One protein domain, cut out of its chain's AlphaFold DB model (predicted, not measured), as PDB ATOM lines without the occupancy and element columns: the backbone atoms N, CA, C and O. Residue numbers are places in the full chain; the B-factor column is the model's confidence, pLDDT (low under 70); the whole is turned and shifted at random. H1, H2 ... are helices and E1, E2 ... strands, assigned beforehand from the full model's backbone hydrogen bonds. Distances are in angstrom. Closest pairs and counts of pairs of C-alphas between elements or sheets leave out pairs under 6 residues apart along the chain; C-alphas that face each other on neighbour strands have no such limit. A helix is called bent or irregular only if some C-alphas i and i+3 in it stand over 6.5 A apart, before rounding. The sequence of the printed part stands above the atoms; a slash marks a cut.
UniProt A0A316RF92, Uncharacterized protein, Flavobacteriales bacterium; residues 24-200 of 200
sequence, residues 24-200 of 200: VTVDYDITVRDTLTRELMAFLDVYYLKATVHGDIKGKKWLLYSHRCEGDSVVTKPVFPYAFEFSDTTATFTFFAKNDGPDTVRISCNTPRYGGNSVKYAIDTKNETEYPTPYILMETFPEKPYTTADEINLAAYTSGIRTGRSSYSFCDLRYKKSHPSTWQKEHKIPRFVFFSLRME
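AT A GLANCE: This is residues 24 to 200 of the 200 residues of an uncharacterized protein of Flavobacteriales bacterium (UniProt A0A316RF92). Two strongly twisted five-stranded sheets lie face to face as a sandwich, their strands running nearly the same line, 16 degrees apart; the short helices H2 and H3 cover the other face of the second sheet, and H1 only grazes the first. The sheets run E1 E2 E5 E6 E7 and E4 E3 E10 E9 E8, both all antiparallel. The printed part has 177 residues with three named helices and ten named strands, in the order E1 H1 E2 E3 E4 E5 E6 E7 E8 E9 H2 H3 E10, a mixed class. It is compact, with a radius of gyration of the C-alphas of 15.9 A and spans of 50 by 38 by 27 A.

IN THESE COORDINATES: E1, residues 24 to 29, begins at C-alpha 24 (175.275, 234.600, 352.112). H1 holds residues 35 to 43, 12.1 A long. E2 is residues 46 to 55, 29.6 A; E3 is 61 to 70, 28.8 A; E4 is 73 to 78. E5, residues 90 to 101, is the longest strand at 34.7 A and begins at C-alpha 90 (175.420, 243.594, 355.879). E6 is 104 to 110, E7 117 to 122, E8 136 to 139 and E9 152 to 158. H2 is 170 to 176; H3, 180 to 187, is irregular, C-alphas 181 and 184 being 7.2 A apart. E10, residues 192 to 199, 23.6 A, ends at C-alpha 199 (182.134, 232.551, 361.800).

HOW THE PARTS SIT: In the first sheet, N 27 and O 52 of the antiparallel neighbours E1 and E2 are within hydrogen-bond range at 2.9 A, and N 49 and O 95 of the antiparallel neighbours E2 and E5 are within hydrogen-bond range at 3.0 A. E5, E6 and E7 form a meander, each strand the antiparallel neighbour of the one before, with N 96 and O 108 at 2.9 A and N 107 and O 119 at 2.9 A. In the second, N 68 and O 75 are 2.9 A apart in the hairpin E3 and E4, N 65 and O 196 2.8 A between E3 and E10, N 154 and O 195 2.8 A between E10 and E9, and N 138 and O 156 2.8 A in the hairpin E8 and E9. Across the sandwich, the closest C-alphas of E2 and E9, Ala 51 and Leu 154, are 6.1 A apart. H2 and H3 are on the same face of the second sheet, two layers, helices on one face of a sheet. H3 lies over E3 and E10 at a height over the sheet of 9.0 A; its closest C-alphas to E3 are Ser 181 and Cys 69, 6.6 A. The closest C-alphas of H2 and E8, Arg 174 and Glu 139, are 6.7 A apart. H2 and H3 are close but not clearly touching, Leu 173 and Trp 183 having C-alphas 7.9 A apart, about perpendicular at 76 degrees. H1 grazes the first sheet with residues 38 to 41; the closest C-alphas of H1 and E2, Met 41 and Tyr 47, are 7.1 A apart. Every O i to N i+4 pair is within hydrogen-bond range in H1 and H2; in H3 it is 2 of 4.

THE WHOLE: The two C-alphas farthest apart, those of Gly 59 and Glu 130, are 50.1 A apart. The printed part has no cut. The links E4 to E5, E7 to E8, E8 to E9 and E9 to H2 are long. Mean pLDDT of the printed part is 92.6, and no printed residue is under 70.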
ATOM      1  N   VAL A  24     174.361 233.462 352.169       93.31
ATOM      2  CA  VAL A  24     175.275 234.600 352.112       93.31
ATOM      3  C   VAL A  24     175.664 234.891 350.662       93.31
ATOM      4  O   VAL A  24     175.927 233.982 349.870       93.31
ATOM      5  N   THR A  25     175.704 236.171 350.303       95.00
ATOM      6  CA  THR A  25     176.223 236.662 349.019       95.00
ATOM      7  C   THR A  25     177.259 237.754 349.246       95.00
ATOM      8  O   THR A  25     177.279 238.386 350.302       95.00
ATOM      9  N   VAL A  26     178.129 237.963 348.260       96.94
ATOM     10  CA  VAL A  26     179.154 239.008 348.297       96.94
ATOM     11  C   VAL A  26     179.017 239.869 347.051       96.94
ATOM     12  O   VAL A  26     179.147 239.360 345.938       96.94
ATOM     13  N   ASP A  27     178.771 241.156 347.261       97.19
ATOM     14  CA  ASP A  27     178.734 242.166 346.211       97.19
ATOM     15  C   ASP A  27     180.047 242.943 346.186       97.19
ATOM     16  O   ASP A  27     180.675 243.183 347.220       97.19
ATOM     17  N   TYR A  28     180.452 243.359 344.991       97.31
ATOM     18  CA  TYR A  28     181.749 243.971 344.754       97.31
ATOM     19  C   TYR A  28     181.608 245.370 344.174       97.31
ATOM     20  O   TYR A  28     180.851 245.585 343.229       97.31
ATOM     21  N   ASP A  29     182.377 246.309 344.718       96.00
ATOM     22  CA  ASP A  29     182.572 247.634 344.142       96.00
ATOM     23  C   ASP A  29     184.071 247.882 343.951       96.00
ATOM     24  O   ASP A  29     184.850 247.893 344.906       96.00
ATOM     25  N   ILE A  30     184.468 248.054 342.695       90.75
ATOM     26  CA  ILE A  30     185.843 248.359 342.282       90.75
ATOM     27  C   ILE A  30     185.988 249.819 341.829       90.75
ATOM     28  O   ILE A  30     187.067 250.239 341.419       90.75
ATOM     29  N   THR A  31     184.909 250.607 341.883       87.56
ATOM     30  CA  THR A  31     184.880 251.971 341.358       87.56
ATOM     31  C   THR A  31     184.938 252.994 342.481       87.56
ATOM     32  O   THR A  31     184.021 253.131 343.289       87.56
ATOM     33  N   VAL A  32     185.977 253.825 342.464       86.62
ATOM     34  CA  VAL A  32     186.017 255.043 343.278       86.62
ATOM     35  C   VAL A  32     185.345 256.175 342.498       86.62
ATOM     36  O   VAL A  32     185.816 256.593 341.437       86.62
ATOM     37  N   ARG A  33     184.196 256.637 343.009       87.38
ATOM     38  CA  ARG A  33     183.352 257.645 342.340       87.38
ATOM     39  C   ARG A  33     183.942 259.053 342.399       87.38
ATOM     40  O   ARG A  33     183.754 259.823 341.462       87.38
ATOM     41  N   ASP A  34     184.647 259.373 343.480       93.38
ATOM     42  CA  ASP A  34     185.336 260.653 343.621       93.38
ATOM     43  C   ASP A  34     186.559 260.723 342.694       93.38
ATOM     44  O   ASP A  34     187.415 259.835 342.703       93.38
ATOM     45  N   THR A  35     186.631 261.778 341.878       94.12
ATOM     46  CA  THR A  35     187.658 261.898 340.831       94.12
ATOM     47  C   THR A  35     189.038 262.162 341.420       94.12
ATOM     48  O   THR A  35     189.983 261.480 341.033       94.12
ATOM     49  N   LEU A  36     189.148 263.067 342.400       95.88
ATOM     50  CA  LEU A  36     190.427 263.383 343.039       95.88
ATOM     51  C   LEU A  36     191.024 262.147 343.720       95.88
ATOM     52  O   LEU A  36     192.205 261.853 343.556       95.88
ATOM     53  N   THR A  37     190.202 261.387 344.444       94.38
ATOM     54  CA  THR A  37     190.629 260.148 345.103       94.38
ATOM     55  C   THR A  37     191.076 259.112 344.078       94.38
ATOM     56  O   THR A  37     192.135 258.514 344.245       94.38
ATOM     57  N   ARG A  38     190.317 258.914 342.993       93.62
ATOM     58  CA  ARG A  38     190.689 257.970 341.928       93.62
ATOM     59  C   ARG A  38     192.015 258.346 341.266       93.62
ATOM     60  O   ARG A  38     192.858 257.475 341.066       93.62
ATOM     61  N   GLU A  39     192.213 259.621 340.943       95.44
ATOM     62  CA  GLU A  39     193.455 260.118 340.341       95.44
ATOM     63  C   GLU A  39     194.641 259.992 341.299       95.44
ATOM     64  O   GLU A  39     195.705 259.526 340.898       95.44
ATOM     65  N   LEU A  40     194.447 260.316 342.580       95.75
ATOM     66  CA  LEU A  40     195.466 260.132 343.609       95.75
ATOM     67  C   LEU A  40     195.848 258.656 343.767       95.75
ATOM     68  O   LEU A  40     197.027 258.328 343.868       95.75
ATOM     69  N   MET A  41     194.866 257.754 343.770       94.75
ATOM     70  CA  MET A  41     195.112 256.316 343.840       94.75
ATOM     71  C   MET A  41     195.893 255.808 342.630       94.75
ATOM     72  O   MET A  41     196.851 255.062 342.809       94.75
ATOM     73  N   ALA A  42     195.543 256.256 341.422       92.44
ATOM     74  CA  ALA A  42     196.283 255.920 340.210       92.44
ATOM     75  C   ALA A  42     197.724 256.457 340.254       92.44
ATOM     76  O   ALA A  42     198.663 255.723 339.959       92.44
ATOM     77  N   PHE A  43     197.913 257.705 340.691       95.19
ATOM     78  CA  PHE A  43     199.235 258.312 340.856       95.19
ATOM     79  C   PHE A  43     200.110 257.553 341.867       95.19
ATOM     80  O   PHE A  43     201.320 257.436 341.686       95.19
ATOM     81  N   LEU A  44     199.502 257.026 342.930       93.94
ATOM     82  CA  LEU A  44     200.194 256.298 343.995       93.94
ATOM     83  C   LEU A  44     200.309 254.782 343.756       93.94
ATOM     84  O   LEU A  44     200.849 254.105 344.638       93.94
ATOM     85  N   ASP A  45     199.815 254.269 342.621       92.06
ATOM     86  CA  ASP A  45     199.706 252.834 342.302       92.06
ATOM     87  C   ASP A  45     198.978 252.041 343.409       92.06
ATOM     88  O   ASP A  45     199.468 251.042 343.939       92.06
ATOM     89  N   VAL A  46     197.814 252.551 343.828       94.81
ATOM     90  CA  VAL A  46     196.964 251.938 344.856       94.81
ATOM     91  C   VAL A  46     195.740 251.293 344.212       94.81
ATOM     92  O   VAL A  46     194.923 251.959 343.579       94.81
ATOM     93  N   TYR A  47     195.569 250.000 344.461       95.19
ATOM     94  CA  TYR A  47     194.407 249.216 344.054       95.19
ATOM     95  C   TYR A  47     193.311 249.292 345.117       95.19
ATOM     96  O   TYR A  47     193.602 249.353 346.314       95.19
ATOM     97  N   TYR A  48     192.053 249.232 344.678       96.00
ATOM     98  CA  TYR A  48     190.859 249.278 345.521       96.00
ATOM     99  C   TYR A  48     189.925 248.118 345.201       96.00
ATOM    100  O   TYR A  48     189.680 247.827 344.032       96.00
ATOM    101  N   LEU A  49     189.353 247.513 346.238       97.56
ATOM    102  CA  LEU A  49     188.205 246.626 346.103       97.56
ATOM    103  C   LEU A  49     187.384 246.657 347.388       97.56
ATOM    104  O   LEU A  49     187.910 246.432 348.478       97.56
ATOM    105  N   LYS A  50     186.083 246.892 347.269       97.69
ATOM    106  CA  LYS A  50     185.136 246.764 348.374       97.69
ATOM    107  C   LYS A  50     184.284 245.521 348.175       97.69
ATOM    108  O   LYS A  50     183.589 245.405 347.173       97.69
ATOM    109  N   ALA A  51     184.310 244.630 349.157       97.81
ATOM    110  CA  ALA A  51     183.411 243.489 349.261       97.81
ATOM    111  C   ALA A  51     182.313 243.800 350.287       97.81
ATOM    112  O   ALA A  51     182.606 244.221 351.408       97.81
ATOM    113  N   THR A  52     181.054 243.592 349.921       97.56
ATOM    114  CA  THR A  52     179.899 243.726 350.814       97.56
ATOM    115  C   THR A  52     179.260 242.361 350.985       97.56
ATOM    116  O   THR A  52     178.724 241.797 350.039       97.56
ATOM    117  N   VAL A  53     179.347 241.816 352.191       96.38
ATOM    118  CA  VAL A  53     178.715 240.553 352.566       96.38
ATOM    119  C   VAL A  53     177.269 240.839 352.953       96.38
ATOM    120  O   VAL A  53     177.027 241.711 353.787       96.38
ATOM    121  N   HIS A  54     176.329 240.095 352.378       95.44
ATOM    122  CA  HIS A  54     174.902 240.152 352.682       95.44
ATOM    123  C   HIS A  54     174.430 238.790 353.186       95.44
ATOM    124  O   HIS A  54     174.723 237.774 352.559       95.44
ATOM    125  N   GLY A  55     173.670 238.755 354.279       91.94
ATOM    126  CA  GLY A  55     173.060 237.522 354.777       91.94
ATOM    127  C   GLY A  55     172.685 237.589 356.252       91.94
ATOM    128  O   GLY A  55     172.670 238.651 356.871       91.94
ATOM    129  N   ASP A  56     172.406 236.431 356.843       90.31
ATOM    130  CA  ASP A  56     172.119 236.308 358.276       90.31
ATOM    131  C   ASP A  56     173.411 236.380 359.114       90.31
ATOM    132  O   ASP A  56     173.832 235.408 359.731       90.31
ATOM    133  N   ILE A  57     174.108 237.517 359.072       89.75
ATOM    134  CA  ILE A  57     175.416 237.714 359.728       89.75
ATOM    135  C   ILE A  57     175.327 238.526 361.029       89.75
ATOM    136  O   ILE A  57     176.311 238.619 361.766       89.75
ATOM    137  N   LYS A  58     174.155 239.105 361.310       91.56
ATOM    138  CA  LYS A  58     173.897 239.989 362.449       91.56
ATOM    139  C   LYS A  58     174.036 239.251 363.782       91.56
ATOM    140  O   LYS A  58     173.497 238.159 363.937       91.56
ATOM    141  N   GLY A  59     174.700 239.873 364.756       88.94
ATOM    142  CA  GLY A  59     174.853 239.337 366.118       88.94
ATOM    143  C   GLY A  59     175.701 238.061 366.211       88.94
ATOM    144  O   GLY A  59     175.751 237.433 367.264       88.94
ATOM    145  N   LYS A  60     176.351 237.661 365.113       90.81
ATOM    146  CA  LYS A  60     177.285 236.533 365.051       90.81
ATOM    147  C   LYS A  60     178.713 237.066 365.086       90.81
ATOM    148  O   LYS A  60     178.965 238.182 364.627       90.81
ATOM    149  N   LYS A  61     179.634 236.268 365.624       93.31
ATOM    150  CA  LYS A  61     181.056 236.607 365.697       93.31
ATOM    151  C   LYS A  61     181.778 236.128 364.451       93.31
ATOM    152  O   LYS A  61     181.635 234.973 364.061       93.31
ATOM    153  N   TRP A  62     182.557 237.014 363.846       94.50
ATOM    154  CA  TRP A  62     183.272 236.737 362.606       94.50
ATOM    155  C   TRP A  62     184.731 237.152 362.695       94.50
ATOM    156  O   TRP A  62     185.040 238.248 363.151       94.50
ATOM    157  N   LEU A  63     185.626 236.330 362.168       95.56
ATOM    158  CA  LEU A  63     187.036 236.655 362.002       95.56
ATOM    159  C   LEU A  63     187.378 236.788 360.522       95.56
ATOM    160  O   LEU A  63     186.999 235.950 359.702       95.56
ATOM    161  N   LEU A  64     188.127 237.841 360.191       96.44
ATOM    162  CA  LEU A  64     188.740 237.989 358.875       96.44
ATOM    163  C   LEU A  64     190.119 237.335 358.895       96.44
ATOM    164  O   LEU A  64     190.969 237.695 359.713       96.44
ATOM    165  N   TYR A  65     190.357 236.430 357.959       97.88
ATOM    166  CA  TYR A  65     191.627 235.755 357.755       97.88
ATOM    167  C   TYR A  65     192.310 236.238 356.483       97.88
ATOM    168  O   TYR A  65     191.675 236.656 355.516       97.88
ATOM    169  N   SER A  66     193.636 236.186 356.506       98.00
ATOM    170  CA  SER A  66     194.481 236.274 355.323       98.00
ATOM    171  C   SER A  66     195.163 234.934 355.105       98.00
ATOM    172  O   SER A  66     195.612 234.295 356.061       98.00
ATOM    173  N   HIS A  67     195.254 234.535 353.846       98.25
ATOM    174  CA  HIS A  67     195.790 233.259 353.406       98.25
ATOM    175  C   HIS A  67     196.861 233.531 352.367       98.25
ATOM    176  O   HIS A  67     196.574 234.028 351.279       98.25
ATOM    177  N   ARG A  68     198.108 233.230 352.709       96.94
ATOM    178  CA  ARG A  68     199.236 233.358 351.791       96.94
ATOM    179  C   ARG A  68     199.484 232.012 351.123       96.94
ATOM    180  O   ARG A  68     199.814 231.047 351.812       96.94
ATOM    181  N   CYS A  69     199.321 231.969 349.807       95.88
ATOM    182  CA  CYS A  69     199.528 230.780 348.984       95.88
ATOM    183  C   CYS A  69     200.977 230.718 348.501       95.88
ATOM    184  O   CYS A  69     201.437 231.622 347.802       95.88
ATOM    185  N   GLU A  70     201.697 229.668 348.898       91.31
ATOM    186  CA  GLU A  70     203.114 229.453 348.599       91.31
ATOM    187  C   GLU A  70     203.353 227.999 348.160       91.31
ATOM    188  O   GLU A  70     203.658 227.122 348.968       91.31
ATOM    189  N   GLY A  71     203.194 227.736 346.864       84.56
ATOM    190  CA  GLY A  71     203.251 226.394 346.291       84.56
ATOM    191  C   GLY A  71     202.078 225.539 346.769       84.56
ATOM    192  O   GLY A  71     200.921 225.881 346.537       84.56
ATOM    193  N   ASP A  72     202.387 224.434 347.450       84.06
ATOM    194  CA  ASP A  72     201.394 223.532 348.050       84.06
ATOM    195  C   ASP A  72     201.001 223.933 349.489       84.06
ATOM    196  O   ASP A  72     200.212 223.241 350.134       84.06
ATOM    197  N   SER A  73     201.542 225.040 350.015       91.69
ATOM    198  CA  SER A  73     201.270 225.519 351.373       91.69
ATOM    199  C   SER A  73     200.351 226.739 351.387       91.69
ATOM    200  O   SER A  73     200.489 227.658 350.575       91.69
ATOM    201  N   VAL A  74     199.437 226.776 352.359       95.81
ATOM    202  CA  VAL A  74     198.592 227.938 352.651       95.81
ATOM    203  C   VAL A  74     198.812 228.359 354.098       95.81
ATOM    204  O   VAL A  74     198.384 227.686 355.035       95.81
ATOM    205  N   VAL A  75     199.463 229.505 354.288       96.75
ATOM    206  CA  VAL A  75     199.674 230.086 355.618       96.75
ATOM    207  C   VAL A  75     198.499 230.995 355.950       96.75
ATOM    208  O   VAL A  75     198.318 232.029 355.312       96.75
ATOM    209  N   THR A  76     197.721 230.620 356.964       97.44
ATOM    210  CA  THR A  76     196.524 231.355 357.394       97.44
ATOM    211  C   THR A  76     196.801 232.134 358.674       97.44
ATOM    212  O   THR A  76     197.327 231.579 359.638       97.44
ATOM    213  N   LYS A  77     196.449 233.422 358.700       96.44
ATOM    214  CA  LYS A  77     196.557 234.277 359.891       96.44
ATOM    215  C   LYS A  77     195.344 235.193 360.016       96.44
ATOM    216  O   LYS A  77     194.908 235.726 358.990       96.44
ATOM    217  N   PRO A  78     194.821 235.416 361.234       95.12
ATOM    218  CA  PRO A  78     193.782 236.411 361.433       95.12
ATOM    219  C   PRO A  78     194.332 237.793 361.061       95.12
ATOM    220  O   PRO A  78     195.457 238.146 361.417       95.12
ATOM    221  N   VAL A  79     193.548 238.562 360.308       94.94
ATOM    222  CA  VAL A  79     193.884 239.945 359.955       94.94
ATOM    223  C   VAL A  79     193.703 240.837 361.171       94.94
ATOM    224  O   VAL A  79     194.479 241.759 361.351       94.94
ATOM    225  N   PHE A  80     192.727 240.567 362.034       92.25
ATOM    226  CA  PHE A  80     192.496 241.334 363.256       92.25
ATOM    227  C   PHE A  80     192.628 240.427 364.479       92.25
ATOM    228  O   PHE A  80     192.269 239.256 364.399       92.25
ATOM    229  N   PRO A  81     193.113 240.939 365.624       89.69
ATOM    230  CA  PRO A  81     193.264 240.137 366.837       89.69
ATOM    231  C   PRO A  81     191.932 239.884 367.572       89.69
ATOM    232  O   PRO A  81     191.946 239.402 368.699       89.69
ATOM    233  N   TYR A  82     190.794 240.246 366.976       89.94
ATOM    234  CA  TYR A  82     189.464 240.153 367.572       89.94
ATOM    235  C   TYR A  82     188.407 239.837 366.511       89.94
ATOM    236  O   TYR A  82     188.582 240.165 365.334       89.94
ATOM    237  N   ALA A  83     187.299 239.241 366.953       92.06
ATOM    238  CA  ALA A  83     186.129 238.999 366.123       92.06
ATOM    239  C   ALA A  83     185.266 240.262 365.977       92.06
ATOM    240  O   ALA A  83     185.187 241.100 366.879       92.06
ATOM    241  N   PHE A  84     184.591 240.379 364.843       91.44
ATOM    242  CA  PHE A  84     183.573 241.384 364.579       91.44
ATOM    243  C   PHE A  84     182.205 240.856 364.968       91.44
ATOM    244  O   PHE A  84     181.882 239.702 364.692       91.44
ATOM    245  N   GLU A  85     181.373 241.734 365.512       92.19
ATOM    246  CA  GLU A  85     179.947 241.487 365.671       92.19
ATOM    247  C   GLU A  85     179.186 242.559 364.894       92.19
ATOM    248  O   GLU A  85     179.266 243.755 365.194       92.19
ATOM    249  N   PHE A  86     178.488 242.144 363.839       89.88
ATOM    250  CA  PHE A  86     177.774 243.075 362.972       89.88
ATOM    251  C   PHE A  86     176.390 243.383 363.542       89.88
ATOM    252  O   PHE A  86     175.638 242.488 363.922       89.88
ATOM    253  N   SER A  87     176.026 244.667 363.570       87.19
ATOM    254  CA  SER A  87     174.702 245.120 364.020       87.19
ATOM    255  C   SER A  87     173.606 244.954 362.963       87.19
ATOM    256  O   SER A  87     172.428 245.174 363.255       87.19
ATOM    257  N   ASP A  88     173.991 244.592 361.742       89.25
ATOM    258  CA  ASP A  88     173.129 244.516 360.568       89.25
ATOM    259  C   ASP A  88     173.378 243.217 359.784       89.25
ATOM    260  O   ASP A  88     174.321 242.477 360.061       89.25
ATOM    261  N   THR A  89     172.526 242.938 358.802       92.06
ATOM    262  CA  THR A  89     172.642 241.815 357.857       92.06
ATOM    263  C   THR A  89     173.658 242.080 356.742       92.06
ATOM    264  O   THR A  89     173.783 241.287 355.806       92.06
ATOM    265  N   THR A  90     174.389 243.197 356.833       93.75
ATOM    266  CA  THR A  90     175.420 243.594 355.879       93.75
ATOM    267  C   THR A  90     176.731 243.952 356.573       93.75
ATOM    268  O   THR A  90     176.747 244.542 357.655       93.75
ATOM    269  N   ALA A  91     177.847 243.577 355.950       94.44
ATOM    270  CA  ALA A  91     179.191 243.904 356.415       94.44
ATOM    271  C   ALA A  91     180.076 244.270 355.225       94.44
ATOM    272  O   ALA A  91     180.155 243.531 354.248       94.44
ATOM    273  N   THR A  92     180.756 245.411 355.302       95.69
ATOM    274  CA  THR A  92     181.610 245.900 354.212       95.69
ATOM    275  C   THR A  92     183.080 245.795 354.579       95.69
ATOM    276  O   THR A  92     183.487 246.309 355.618       95.69
ATOM    277  N   PHE A  93     183.885 245.243 353.682       96.69
ATOM    278  CA  PHE A  93     185.335 245.163 353.790       96.69
ATOM    279  C   PHE A  93     185.952 245.889 352.604       96.69
ATOM    280  O   PHE A  93     185.714 245.537 351.452       96.69
ATOM    281  N   THR A  94     186.718 246.933 352.886       96.75
ATOM    282  CA  THR A  94     187.384 247.753 351.878       96.75
ATOM    283  C   THR A  94     188.868 247.441 351.894       96.75
ATOM    284  O   THR A  94     189.549 247.727 352.879       96.75
ATOM    285  N   PHE A  95     189.355 246.863 350.807       97.50
ATOM    286  CA  PHE A  95     190.745 246.498 350.612       97.50
ATOM    287  C   PHE A  95     191.461 247.574 349.801       97.50
ATOM    288  O   PHE A  95     190.973 248.017 348.762       97.50
ATOM    289  N   PHE A  96     192.644 247.949 350.274       96.62
ATOM    290  CA  PHE A  96     193.600 248.777 349.551       96.62
ATOM    291  C   PHE A  96     194.899 248.006 349.425       96.62
ATOM    292  O   PHE A  96     195.396 247.510 350.433       96.62
ATOM    293  N   ALA A  97     195.465 247.918 348.229       96.88
ATOM    294  CA  ALA A  97     196.753 247.270 348.014       96.88
ATOM    295  C   ALA A  97     197.710 248.220 347.306       96.88
ATOM    296  O   ALA A  97     197.301 248.967 346.424       96.88
ATOM    297  N   LYS A  98     198.980 248.185 347.693       95.06
ATOM    298  CA  LYS A  98     200.052 248.934 347.042       95.06
ATOM    299  C   LYS A  98     201.330 248.110 347.073       95.06
ATOM    300  O   LYS A  98     201.631 247.484 348.094       95.06
ATOM    301  N   ASN A  99     202.101 248.144 345.993       91.31
ATOM    302  CA  ASN A  99     203.442 247.571 345.981       91.31
ATOM    303  C   ASN A  99     204.324 248.243 347.055       91.31
ATOM    304  O   ASN A  99     204.420 249.468 347.127       91.31
ATOM    305  N   ASP A 100     204.948 247.435 347.913       91.75
ATOM    306  CA  ASP A 100     205.812 247.885 349.023       91.75
ATOM    307  C   ASP A 100     207.277 247.449 348.811       91.75
ATOM    308  O   ASP A 100     208.138 247.675 349.660       91.75
ATOM    309  N   GLY A 101     207.556 246.846 347.651       87.75
ATOM    310  CA  GLY A 101     208.855 246.365 347.201       87.75
ATOM    311  C   GLY A 101     208.714 245.500 345.940       87.75
ATOM    312  O   GLY A 101     207.606 245.337 345.428       87.75
ATOM    313  N   PRO A 102     209.817 244.926 345.426       83.81
ATOM    314  CA  PRO A 102     209.789 244.096 344.220       83.81
ATOM    315  C   PRO A 102     209.019 242.781 344.407       83.81
ATOM    316  O   PRO A 102     208.498 242.240 343.447       83.81
ATOM    317  N   ASP A 103     208.933 242.249 345.617       90.38
ATOM    318  CA  ASP A 103     208.328 240.951 345.946       90.38
ATOM    319  C   ASP A 103     207.374 241.062 347.142       90.38
ATOM    320  O   ASP A 103     207.064 240.082 347.821       90.38
ATOM    321  N   THR A 104     206.897 242.277 347.422       94.38
ATOM    322  CA  THR A 104     206.023 242.543 348.563       94.38
ATOM    323  C   THR A 104     204.916 243.522 348.213       94.38
ATOM    324  O   THR A 104     205.114 244.531 347.536       94.38
ATOM    325  N   VAL A 105     203.730 243.236 348.736       96.38
ATOM    326  CA  VAL A 105     202.570 244.122 348.699       96.38
ATOM    327  C   VAL A 105     202.196 244.495 350.122       96.38
ATOM    328  O   VAL A 105     202.233 243.664 351.031       96.38
ATOM    329  N   ARG A 106     201.795 245.741 350.324       97.12
ATOM    330  CA  ARG A 106     201.109 246.176 351.533       97.12
ATOM    331  C   ARG A 106     199.618 246.213 351.254       97.12
ATOM    332  O   ARG A 106     199.183 246.930 350.357       97.12
ATOM    333  N   ILE A 107     198.843 245.468 352.036       97.62
ATOM    334  CA  ILE A 107     197.384 245.438 351.926       97.62
ATOM    335  C   ILE A 107     196.778 245.925 353.233       97.62
ATOM    336  O   ILE A 107     197.125 245.439 354.310       97.62
ATOM    337  N   SER A 108     195.880 246.898 353.132       95.94
ATOM    338  CA  SER A 108     195.031 247.331 354.230       95.94
ATOM    339  C   SER A 108     193.605 246.847 354.025       95.94
ATOM    340  O   SER A 108     193.103 246.873 352.905       95.94
ATOM    341  N   CYS A 109     192.957 246.425 355.109       96.06
ATOM    342  CA  CYS A 109     191.533 246.125 355.128       96.06
ATOM    343  C   CYS A 109     190.836 247.036 356.139       96.06
ATOM    344  O   CYS A 109     191.227 247.100 357.304       96.06
ATOM    345  N   ASN A 110     189.776 247.701 355.694       93.50
ATOM    346  CA  ASN A 110     188.940 248.567 356.513       93.50
ATOM    347  C   ASN A 110     187.507 248.045 356.535       93.50
ATOM    348  O   ASN A 110     186.886 247.877 355.487       93.50
ATOM    349  N   THR A 111     186.961 247.845 357.728       89.25
ATOM    350  CA  THR A 111     185.531 247.594 357.945       89.25
ATOM    351  C   THR A 111     184.988 248.659 358.905       89.25
ATOM    352  O   THR A 111     185.758 249.153 359.741       89.25
ATOM    353  N   PRO A 112     183.720 249.104 358.785       83.88
ATOM    354  CA  PRO A 112     183.157 250.120 359.666       83.88
ATOM    355  C   PRO A 112     183.413 249.792 361.140       83.88
ATOM    356  O   PRO A 112     183.162 248.676 361.577       83.88
ATOM    357  N   ARG A 113     183.906 250.779 361.900       78.69
ATOM    358  CA  ARG A 113     184.304 250.676 363.322       78.69
ATOM    359  C   ARG A 113     185.578 249.872 363.625       78.69
ATOM    360  O   ARG A 113     186.065 249.984 364.744       78.69
ATOM    361  N   TYR A 114     186.156 249.152 362.661       75.56
ATOM    362  CA  TYR A 114     187.349 248.317 362.877       75.56
ATOM    363  C   TYR A 114     188.398 248.476 361.761       75.56
ATOM    364  O   TYR A 114     188.940 247.507 361.238       75.56
ATOM    365  N   GLY A 115     188.662 249.717 361.344       72.44
ATOM    366  CA  GLY A 115     189.620 250.022 360.279       72.44
ATOM    367  C   GLY A 115     191.082 250.061 360.729       72.44
ATOM    368  O   GLY A 115     191.389 250.182 361.913       72.44
ATOM    369  N   GLY A 116     191.984 250.027 359.749       71.44
ATOM    370  CA  GLY A 116     193.356 250.498 359.905       71.44
ATOM    371  C   GLY A 116     194.430 249.424 359.997       71.44
ATOM    372  O   GLY A 116     195.592 249.791 360.159       71.44
ATOM    373  N   ASN A 117     194.111 248.128 359.862       83.88
ATOM    374  CA  ASN A 117     195.191 247.148 359.796       83.88
ATOM    375  C   ASN A 117     195.802 247.111 358.392       83.88
ATOM    376  O   ASN A 117     195.087 247.023 357.391       83.88
ATOM    377  N   SER A 118     197.126 247.215 358.330       92.00
ATOM    378  CA  SER A 118     197.925 247.232 357.111       92.00
ATOM    379  C   SER A 118     199.071 246.246 357.268       92.00
ATOM    380  O   SER A 118     199.950 246.425 358.111       92.00
ATOM    381  N   VAL A 119     199.061 245.196 356.453       95.12
ATOM    382  CA  VAL A 119     199.978 244.062 356.571       95.12
ATOM    383  C   VAL A 119     200.768 243.909 355.277       95.12
ATOM    384  O   VAL A 119     200.241 244.109 354.181       95.12
ATOM    385  N   LYS A 120     202.053 243.568 355.405       96.56
ATOM    386  CA  LYS A 120     202.896 243.206 354.265       96.56
ATOM    387  C   LYS A 120     202.741 241.724 353.950       96.56
ATOM    388  O   LYS A 120     202.856 240.885 354.844       96.56
ATOM    389  N   TYR A 121     202.575 241.410 352.677       96.44
ATOM    390  CA  TYR A 121     202.538 240.051 352.162       96.44
ATOM    391  C   TYR A 121     203.615 239.881 351.103       96.44
ATOM    392  O   TYR A 121     203.845 240.775 350.292       96.44
ATOM    393  N   ALA A 122     204.271 238.724 351.119       93.56
ATOM    394  CA  ALA A 122     205.163 238.342 350.040       93.56
ATOM    395  C   ALA A 122     204.332 237.963 348.807       93.56
ATOM    396  O   ALA A 122     203.330 237.256 348.928       93.56
ATOM    397  N   ILE A 123     204.776 238.408 347.641       93.25
ATOM    398  CA  ILE A 123     204.259 238.081 346.307       93.25
ATOM    399  C   ILE A 123     205.443 237.686 345.423       93.25
ATOM    400  O   ILE A 123     206.587 237.713 345.877       93.25
ATOM    401  N   ASP A 124     205.191 237.307 344.177       89.56
ATOM    402  CA  ASP A 124     206.262 237.027 343.226       89.56
ATOM    403  C   ASP A 124     206.001 237.740 341.897       89.56
ATOM    404  O   ASP A 124     205.347 237.220 340.994       89.56
ATOM    405  N   THR A 125     206.509 238.971 341.792       81.88
ATOM    406  CA  THR A 125     206.379 239.774 340.567       81.88
ATOM    407  C   THR A 125     207.359 239.346 339.479       81.88
ATOM    408  O   THR A 125     207.198 239.757 338.334       81.88
ATOM    409  N   LYS A 126     208.381 238.541 339.800       77.88
ATOM    410  CA  LYS A 126     209.389 238.121 338.824       77.88
ATOM    411  C   LYS A 126     209.095 236.741 338.265       77.88
ATOM    412  O   LYS A 126     209.408 236.565 337.101       77.88
ATOM    413  N   ASN A 127     208.483 235.828 339.027       78.50
ATOM    414  CA  ASN A 127     207.940 234.507 338.655       78.50
ATOM    415  C   ASN A 127     208.568 233.859 337.404       78.50
ATOM    416  O   ASN A 127     207.860 233.460 336.478       78.50
ATOM    417  N   GLU A 128     209.903 233.834 337.343       75.94
ATOM    418  CA  GLU A 128     210.688 233.306 336.213       75.94
ATOM    419  C   GLU A 128     210.291 233.882 334.833       75.94
ATOM    420  O   GLU A 128     210.398 233.250 333.781       75.94
ATOM    421  N   THR A 129     209.812 235.120 334.835       71.75
ATOM    422  CA  THR A 129     209.348 235.885 333.684       71.75
ATOM    423  C   THR A 129     210.274 237.065 333.412       71.75
ATOM    424  O   THR A 129     210.855 237.662 334.313       71.75
ATOM    425  N   GLU A 130     210.419 237.406 332.135       77.50
ATOM    426  CA  GLU A 130     211.215 238.551 331.679       77.50
ATOM    427  C   GLU A 130     210.579 239.900 332.043       77.50
ATOM    428  O   GLU A 130     211.285 240.883 332.254       77.50
ATOM    429  N   TYR A 131     209.246 239.939 332.122       78.88
ATOM    430  CA  TYR A 131     208.467 241.134 332.430       78.88
ATOM    431  C   TYR A 131     207.853 241.015 333.822       78.88
ATOM    432  O   TYR A 131     207.438 239.917 334.187       78.88
ATOM    433  N   PRO A 132     207.718 242.119 334.578       83.19
ATOM    434  CA  PRO A 132     207.005 242.097 335.845       83.19
ATOM    435  C   PRO A 132     205.596 241.519 335.683       83.19
ATOM    436  O   PRO A 132     204.810 241.968 334.846       83.19
ATOM    437  N   THR A 133     205.283 240.523 336.501       87.62
ATOM    438  CA  THR A 133     203.955 239.934 336.602       87.62
ATOM    439  C   THR A 133     203.012 240.968 337.228       87.62
ATOM    440  O   THR A 133     203.287 241.434 338.338       87.62
ATOM    441  N   PRO A 134     201.914 241.349 336.549       90.69
ATOM    442  CA  PRO A 134     200.955 242.299 337.094       90.69
ATOM    443  C   PRO A 134     200.187 241.651 338.244       90.69
ATOM    444  O   PRO A 134     199.936 240.450 338.213       90.69
ATOM    445  N   TYR A 135     199.777 242.441 339.232       94.38
ATOM    446  CA  TYR A 135     198.895 242.009 340.314       94.38
ATOM    447  C   TYR A 135     197.764 243.017 340.489       94.38
ATOM    448  O   TYR A 135     197.982 244.218 340.356       94.38
ATOM    449  N   ILE A 136     196.569 242.529 340.818       94.50
ATOM    450  CA  ILE A 136     195.416 243.371 341.155       94.50
ATOM    451  C   ILE A 136     194.703 242.827 342.390       94.50
ATOM    452  O   ILE A 136     194.793 241.634 342.688       94.50
ATOM    453  N   LEU A 137     193.929 243.684 343.060       96.75
ATOM    454  CA  LEU A 137     192.838 243.217 343.915       96.75
ATOM    455  C   LEU A 137     191.697 242.703 343.031       96.75
ATOM    456  O   LEU A 137     191.221 243.408 342.146       96.75
ATOM    457  N   MET A 138     191.277 241.469 343.280       96.81
ATOM    458  CA  MET A 138     190.321 240.731 342.467       96.81
ATOM    459  C   MET A 138     189.246 240.087 343.341       96.81
ATOM    460  O   MET A 138     189.513 239.605 344.445       96.81
ATOM    461  N   GLU A 139     188.033 240.049 342.809       97.12
ATOM    462  CA  GLU A 139     186.886 239.333 343.347       97.12
ATOM    463  C   GLU A 139     187.134 237.817 343.371       97.12
ATOM    464  O   GLU A 139     187.767 237.253 342.474       97.12
ATOM    465  N   THR A 140     186.574 237.135 344.370       96.38
ATOM    466  CA  THR A 140     186.667 235.678 344.542       96.38
ATOM    467  C   THR A 140     185.278 235.060 344.447       96.38
ATOM    468  O   THR A 140     184.648 234.752 345.458       96.38
ATOM    469  N   PHE A 141     184.765 234.908 343.225       95.50
ATOM    470  CA  PHE A 141     183.431 234.342 343.025       95.50
ATOM    471  C   PHE A 141     183.382 232.871 343.449       95.50
ATOM    472  O   PHE A 141     184.258 232.103 343.051       95.50
ATOM    473  N   PRO A 142     182.364 232.451 344.214       93.75
ATOM    474  CA  PRO A 142     182.254 231.066 344.633       93.75
ATOM    475  C   PRO A 142     181.571 230.201 343.569       93.75
ATOM    476  O   PRO A 142     180.746 230.678 342.783       93.75
ATOM    477  N   GLU A 143     181.875 228.905 343.580       90.69
ATOM    478  CA  GLU A 143     181.236 227.903 342.718       90.69
ATOM    479  C   GLU A 143     179.734 227.789 343.007       90.69
ATOM    480  O   GLU A 143     178.910 227.705 342.094       90.69
ATOM    481  N   LYS A 144     179.377 227.855 344.293       90.19
ATOM    482  CA  LYS A 144     178.010 227.814 344.809       90.19
ATOM    483  C   LYS A 144     177.768 228.975 345.780       90.19
ATOM    484  O   LYS A 144     178.722 229.469 346.372       90.19
ATOM    485  N   PRO A 145     176.515 229.414 345.980       88.94
ATOM    486  CA  PRO A 145     176.198 230.406 347.002       88.94
ATOM    487  C   PRO A 145     176.708 229.988 348.383       88.94
ATOM    488  O   PRO A 145     176.623 228.811 348.736       88.94
ATOM    489  N   TYR A 146     177.191 230.959 349.152       94.50
ATOM    490  CA  TYR A 146     177.649 230.723 350.513       94.50
ATOM    491  C   TYR A 146     176.479 230.549 351.479       94.50
ATOM    492  O   TYR A 146     175.357 231.013 351.247       94.50
ATOM    493  N   THR A 147     176.785 229.924 352.602       93.62
ATOM    494  CA  THR A 147     176.001 229.924 353.827       93.62
ATOM    495  C   THR A 147     176.826 230.519 354.968       93.62
ATOM    496  O   THR A 147     178.043 230.649 354.863       93.62
ATOM    497  N   THR A 148     176.200 230.846 356.097       91.69
ATOM    498  CA  THR A 148     176.919 231.363 357.273       91.69
ATOM    499  C   THR A 148     177.882 230.352 357.903       91.69
ATOM    500  O   THR A 148     178.693 230.742 358.734       91.69
ATOM    501  N   ALA A 149     177.778 229.069 357.546       91.75
ATOM    502  CA  ALA A 149     178.699 228.024 357.990       91.75
ATOM    503  C   ALA A 149     179.945 227.901 357.093       91.75
ATOM    504  O   ALA A 149     180.915 227.255 357.484       91.75
ATOM    505  N   ASP A 150     179.918 228.492 355.895       94.75
ATOM    506  CA  ASP A 150     181.038 228.440 354.963       94.75
ATOM    507  C   ASP A 150     182.117 229.474 355.316       94.75
ATOM    508  O   ASP A 150     181.872 230.498 355.958       94.75
ATOM    509  N   GLU A 151     183.326 229.229 354.820       95.88
ATOM    510  CA  GLU A 151     184.362 230.250 354.719       95.88
ATOM    511  C   GLU A 151     184.105 231.117 353.481       95.88
ATOM    512  O   GLU A 151     184.170 230.653 352.338       95.88
ATOM    513  N   ILE A 152     183.785 232.389 353.712       97.31
ATOM    514  CA  ILE A 152     183.358 233.321 352.670       97.31
ATOM    515  C   ILE A 152     184.599 234.034 352.134       97.31
ATOM    516  O   ILE A 152     185.127 234.937 352.781       97.31
ATOM    517  N   ASN A 153     185.076 233.650 350.949       97.88
ATOM    518  CA  ASN A 153     186.205 234.327 350.314       97.88
ATOM    519  C   ASN A 153     185.766 235.711 349.830       97.88
ATOM    520  O   ASN A 153     184.769 235.845 349.118       97.88
ATOM    521  N   LEU A 154     186.512 236.739 350.228       97.94
ATOM    522  CA  LEU A 154     186.186 238.128 349.937       97.94
ATOM    523  C   LEU A 154     187.015 238.662 348.780       97.94
ATOM    524  O   LEU A 154     186.443 239.159 347.824       97.94
ATOM    525  N   ALA A 155     188.340 238.586 348.850       98.25
ATOM    526  CA  ALA A 155     189.216 239.226 347.875       98.25
ATOM    527  C   ALA A 155     190.529 238.463 347.729       98.25
ATOM    528  O   ALA A 155     190.987 237.825 348.675       98.25
ATOM    529  N   ALA A 156     191.175 238.591 346.576       98.25
ATOM    530  CA  ALA A 156     192.529 238.108 346.346       98.25
ATOM    531  C   ALA A 156     193.394 239.211 345.738       98.25
ATOM    532  O   ALA A 156     192.944 239.922 344.850       98.25
ATOM    533  N   TYR A 157     194.644 239.333 346.180       97.69
ATOM    534  CA  TYR A 157     195.664 240.092 345.465       97.69
ATOM    535  C   TYR A 157     196.516 239.115 344.665       97.69
ATOM    536  O   TYR A 157     197.370 238.434 345.234       97.69
ATOM    537  N   THR A 158     196.226 238.991 343.372       96.50
ATOM    538  CA  THR A 158     196.727 237.915 342.506       96.50
ATOM    539  C   THR A 158     197.076 238.428 341.113       96.50
ATOM    540  O   THR A 158     196.648 239.514 340.721       96.50
ATOM    541  N   SER A 159     197.836 237.633 340.361       94.25
ATOM    542  CA  SER A 159     198.287 237.967 339.013       94.25
ATOM    543  C   SER A 159     197.387 237.488 337.878       94.25
ATOM    544  O   SER A 159     197.614 237.835 336.720       94.25
ATOM    545  N   GLY A 160     196.351 236.707 338.183       94.06
ATOM    546  CA  GLY A 160     195.546 236.072 337.144       94.06
ATOM    547  C   GLY A 160     196.280 234.906 336.470       94.06
ATOM    548  O   GLY A 160     197.334 234.452 336.913       94.06
ATOM    549  N   ILE A 161     195.700 234.393 335.387       94.56
ATOM    550  CA  ILE A 161     196.285 233.290 334.614       94.56
ATOM    551  C   ILE A 161     197.166 233.871 333.520       94.56
ATOM    552  O   ILE A 161     196.697 234.666 332.709       94.56
ATOM    553  N   ARG A 162     198.427 233.451 333.441       91.81
ATOM    554  CA  ARG A 162     199.297 233.827 332.324       91.81
ATOM    555  C   ARG A 162     198.783 233.193 331.025       91.81
ATOM    556  O   ARG A 162     198.694 231.973 330.928       91.81
ATOM    557  N   THR A 163     198.477 234.013 330.022       91.88
ATOM    558  CA  THR A 163     197.986 233.573 328.700       91.88
ATOM    559  C   THR A 163     199.015 233.752 327.584       91.88
ATOM    560  O   THR A 163     198.850 233.207 326.497       91.88
ATOM    561  N   GLY A 164     200.102 234.486 327.842       87.06
ATOM    562  CA  GLY A 164     201.185 234.710 326.884       87.06
ATOM    563  C   GLY A 164     202.477 235.177 327.554       87.06
ATOM    564  O   GLY A 164     202.628 235.096 328.773       87.06
ATOM    565  N   ARG A 165     203.431 235.694 326.766       83.19
ATOM    566  CA  ARG A 165     204.741 236.138 327.289       83.19
ATOM    567  C   ARG A 165     204.602 237.236 328.348       83.19
ATOM    568  O   ARG A 165     205.264 237.131 329.375       83.19
ATOM    569  N   SER A 166     203.720 238.206 328.112       83.69
ATOM    570  CA  SER A 166     203.427 239.356 328.984       83.69
ATOM    571  C   SER A 166     201.920 239.574 329.208       83.69
ATOM    572  O   SER A 166     201.510 240.621 329.701       83.69
ATOM    573  N   SER A 167     201.088 238.592 328.843       88.81
ATOM    574  CA  SER A 167     199.624 238.691 328.902       88.81
ATOM    575  C   SER A 167     199.059 237.840 330.033       88.81
ATOM    576  O   SER A 167     199.466 236.687 330.208       88.81
ATOM    577  N   TYR A 168     198.097 238.403 330.764       93.75
ATOM    578  CA  TYR A 168     197.456 237.786 331.923       93.75
ATOM    579  C   TYR A 168     195.937 237.962 331.841       93.75
ATOM    580  O   TYR A 168     195.447 239.015 331.435       93.75
ATOM    581  N   SER A 169     195.194 236.930 332.230       95.88
ATOM    582  CA  SER A 169     193.736 236.916 332.269       95.88
ATOM    583  C   SER A 169     193.244 236.785 333.705       95.88
ATOM    584  O   SER A 169     193.269 235.712 334.314       95.88
ATOM    585  N   PHE A 170     192.781 237.905 334.253       95.69
ATOM    586  CA  PHE A 170     192.108 237.953 335.552       95.69
ATOM    587  C   PHE A 170     190.674 237.424 335.455       95.69
ATOM    588  O   PHE A 170     190.183 236.768 336.369       95.69
ATOM    589  N   CYS A 171     190.009 237.670 334.323       94.56
ATOM    590  CA  CYS A 171     188.649 237.202 334.083       94.56
ATOM    591  C   CYS A 171     188.580 235.677 334.060       94.56
ATOM    592  O   CYS A 171     187.731 235.121 334.751       94.56
ATOM    593  N   ASP A 172     189.486 235.002 333.346       96.06
ATOM    594  CA  ASP A 172     189.461 233.538 333.287       96.06
ATOM    595  C   ASP A 172     189.618 232.926 334.675       96.06
ATOM    596  O   ASP A 172     188.872 232.009 335.004       96.06
ATOM    597  N   LEU A 173     190.513 233.474 335.508       96.94
ATOM    598  CA  LEU A 173     190.675 233.038 336.893       96.94
ATOM    599  C   LEU A 173     189.404 233.252 337.715       96.94
ATOM    600  O   LEU A 173     188.878 232.315 338.311       96.94
ATOM    601  N   ARG A 174     188.889 234.486 337.717       95.31
ATOM    602  CA  ARG A 174     187.691 234.883 338.466       95.31
ATOM    603  C   ARG A 174     186.486 234.013 338.105       95.31
ATOM    604  O   ARG A 174     185.729 233.602 338.982       95.31
ATOM    605  N   TYR A 175     186.309 233.707 336.821       96.25
ATOM    606  CA  TYR A 175     185.182 232.919 336.324       96.25
ATOM    607  C   TYR A 175     185.389 231.402 336.394       96.25
ATOM    608  O   TYR A 175     184.424 230.675 336.151       96.25
ATOM    609  N   LYS A 176     186.564 230.901 336.817       95.06
ATOM    610  CA  LYS A 176     186.684 229.499 337.261       95.06
ATOM    611  C   LYS A 176     185.818 229.210 338.478       95.06
ATOM    612  O   LYS A 176     185.404 228.069 338.646       95.06
ATOM    613  N   LYS A 177     185.549 230.229 339.305       95.38
ATOM    614  CA  LYS A 177     184.766 230.126 340.545       95.38
ATOM    615  C   LYS A 177     185.288 229.071 341.535       95.38
ATOM    616  O   LYS A 177     184.566 228.653 342.436       95.38
ATOM    617  N   SER A 178     186.532 228.626 341.365       94.94
ATOM    618  CA  SER A 178     187.179 227.654 342.240       94.94
ATOM    619  C   SER A 178     187.697 228.327 343.506       94.94
ATOM    620  O   SER A 178     187.927 229.539 343.545       94.94
ATOM    621  N   HIS A 179     187.894 227.537 344.559       96.12
ATOM    622  CA  HIS A 179     188.400 228.048 345.827       96.12
ATOM    623  C   HIS A 179     189.820 228.629 345.659       96.12
ATOM    624  O   HIS A 179     190.683 227.913 345.135       96.12
ATOM    625  N   PRO A 180     190.122 229.856 346.139       96.94
ATOM    626  CA  PRO A 180     191.411 230.502 345.902       96.94
ATOM    627  C   PRO A 180     192.625 229.651 346.273       96.94
ATOM    628  O   PRO A 180     193.577 229.591 345.506       96.94
ATOM    629  N   SER A 181     192.574 228.894 347.373       95.81
ATOM    630  CA  SER A 181     193.674 228.002 347.791       95.81
ATOM    631  C   SER A 181     194.149 226.995 346.727       95.81
ATOM    632  O   SER A 181     195.260 226.487 346.837       95.81
ATOM    633  N   THR A 182     193.343 226.709 345.701       95.25
ATOM    634  CA  THR A 182     193.679 225.775 344.613       95.25
ATOM    635  C   THR A 182     194.375 226.447 343.424       95.25
ATOM    636  O   THR A 182     195.090 225.786 342.666       95.25
ATOM    637  N   TRP A 183     194.226 227.767 343.268       95.44
ATOM    638  CA  TRP A 183     194.567 228.485 342.038       95.44
ATOM    639  C   TRP A 183     196.041 228.382 341.652       95.44
ATOM    640  O   TRP A 183     196.366 228.231 340.475       95.44
ATOM    641  N   GLN A 184     196.946 228.426 342.630       93.19
ATOM    642  CA  GLN A 184     198.381 228.302 342.375       93.19
ATOM    643  C   GLN A 184     198.728 226.948 341.746       93.19
ATOM    644  O   GLN A 184     199.443 226.887 340.745       93.19
ATOM    645  N   LYS A 185     198.169 225.860 342.282       92.44
ATOM    646  CA  LYS A 185     198.424 224.503 341.794       92.44
ATOM    647  C   LYS A 185     197.782 224.253 340.430       92.44
ATOM    648  O   LYS A 185     198.449 223.722 339.533       92.44
ATOM    649  N   GLU A 186     196.518 224.641 340.285       94.00
ATOM    650  CA  GLU A 186     195.686 224.357 339.110       94.00
ATOM    651  C   GLU A 186     195.981 225.273 337.922       94.00
ATOM    652  O   GLU A 186     195.862 224.849 336.773       94.00
ATOM    653  N   HIS A 187     196.385 226.518 338.179       92.81
ATOM    654  CA  HIS A 187     196.557 227.536 337.139       92.81
ATOM    655  C   HIS A 187     197.969 228.126 337.082       92.81
ATOM    656  O   HIS A 187     198.204 229.074 336.336       92.81
ATOM    657  N   LYS A 188     198.916 227.550 337.839       90.44
ATOM    658  CA  LYS A 188     200.341 227.935 337.853       90.44
ATOM    659  C   LYS A 188     200.550 229.419 338.156       90.44
ATOM    660  O   LYS A 188     201.410 230.076 337.574       90.44
ATOM    661  N   ILE A 189     199.741 229.935 339.074       92.19
ATOM    662  CA  ILE A 189     199.819 231.324 339.514       92.19
ATOM    663  C   ILE A 189     200.975 231.467 340.511       92.19
ATOM    664  O   ILE A 189     201.106 230.619 341.401       92.19
ATOM    665  N   PRO A 190     201.805 232.518 340.407       93.31
ATOM    666  CA  PRO A 190     202.795 232.834 341.430       93.31
ATOM    667  C   PRO A 190     202.181 233.054 342.814       93.31
ATOM    668  O   PRO A 190     200.962 233.121 342.985       93.31
ATOM    669  N   ARG A 191     203.050 233.182 343.824       94.94
ATOM    670  CA  ARG A 191     202.648 233.473 345.208       94.94
ATOM    671  C   ARG A 191     201.653 234.629 345.253       94.94
ATOM    672  O   ARG A 191     201.896 235.692 344.682       94.94
ATOM    673  N   PHE A 192     200.561 234.437 345.978       96.25
ATOM    674  CA  PHE A 192     199.516 235.443 346.118       96.25
ATOM    675  C   PHE A 192     198.867 235.355 347.503       96.25
ATOM    676  O   PHE A 192     199.161 234.451 348.294       96.25
ATOM    677  N   VAL A 193     198.001 236.317 347.817       98.00
ATOM    678  CA  VAL A 193     197.252 236.354 349.078       98.00
ATOM    679  C   VAL A 193     195.762 236.496 348.804       98.00
ATOM    680  O   VAL A 193     195.366 237.252 347.920       98.00
ATOM    681  N   PHE A 194     194.933 235.787 349.564       98.38
ATOM    682  CA  PHE A 194     193.487 235.995 349.582       98.38
ATOM    683  C   PHE A 194     192.960 236.163 351.004       98.38
ATOM    684  O   PHE A 194     193.656 235.873 351.978       98.38
ATOM    685  N   PHE A 195     191.741 236.676 351.117       98.56
ATOM    686  CA  PHE A 195     191.099 237.026 352.375       98.56
ATOM    687  C   PHE A 195     189.741 236.355 352.471       98.56
ATOM    688  O   PHE A 195     188.981 236.376 351.501       98.56
ATOM    689  N   SER A 196     189.425 235.808 353.638       98.25
ATOM    690  CA  SER A 196     188.150 235.149 353.892       98.25
ATOM    691  C   SER A 196     187.551 235.577 355.225       98.25
ATOM    692  O   SER A 196     188.255 236.004 356.141       98.25
ATOM    693  N   LEU A 197     186.230 235.477 355.324       97.19
ATOM    694  CA  LEU A 197     185.469 235.709 356.538       97.19
ATOM    695  C   LEU A 197     184.930 234.372 357.047       97.19
ATOM    696  O   LEU A 197     184.308 233.624 356.290       97.19
ATOM    697  N   ARG A 198     185.143 234.084 358.331       96.00
ATOM    698  CA  ARG A 198     184.681 232.851 358.977       96.00
ATOM    699  C   ARG A 198     183.973 233.161 360.289       96.00
ATOM    700  O   ARG A 198     184.425 234.026 361.035       96.00
ATOM    701  N   MET A 199     182.869 232.467 360.541       93.06
ATOM    702  CA  MET A 199     182.134 232.551 361.800       93.06
ATOM    703  C   MET A 199     182.873 231.766 362.896       93.06
ATOM    704  O   MET A 199     183.396 230.688 362.611       93.06
ATOM    705  N   GLU A 200     182.938 232.314 364.113       87.00
ATOM    706  CA  GLU A 200     183.447 231.603 365.306       87.00
ATOM    707  C   GLU A 200     182.429 230.615 365.887       87.00
ATOM    708  O   GLU A 200     181.216 230.937 365.890       87.00
TER     709      GLU A 200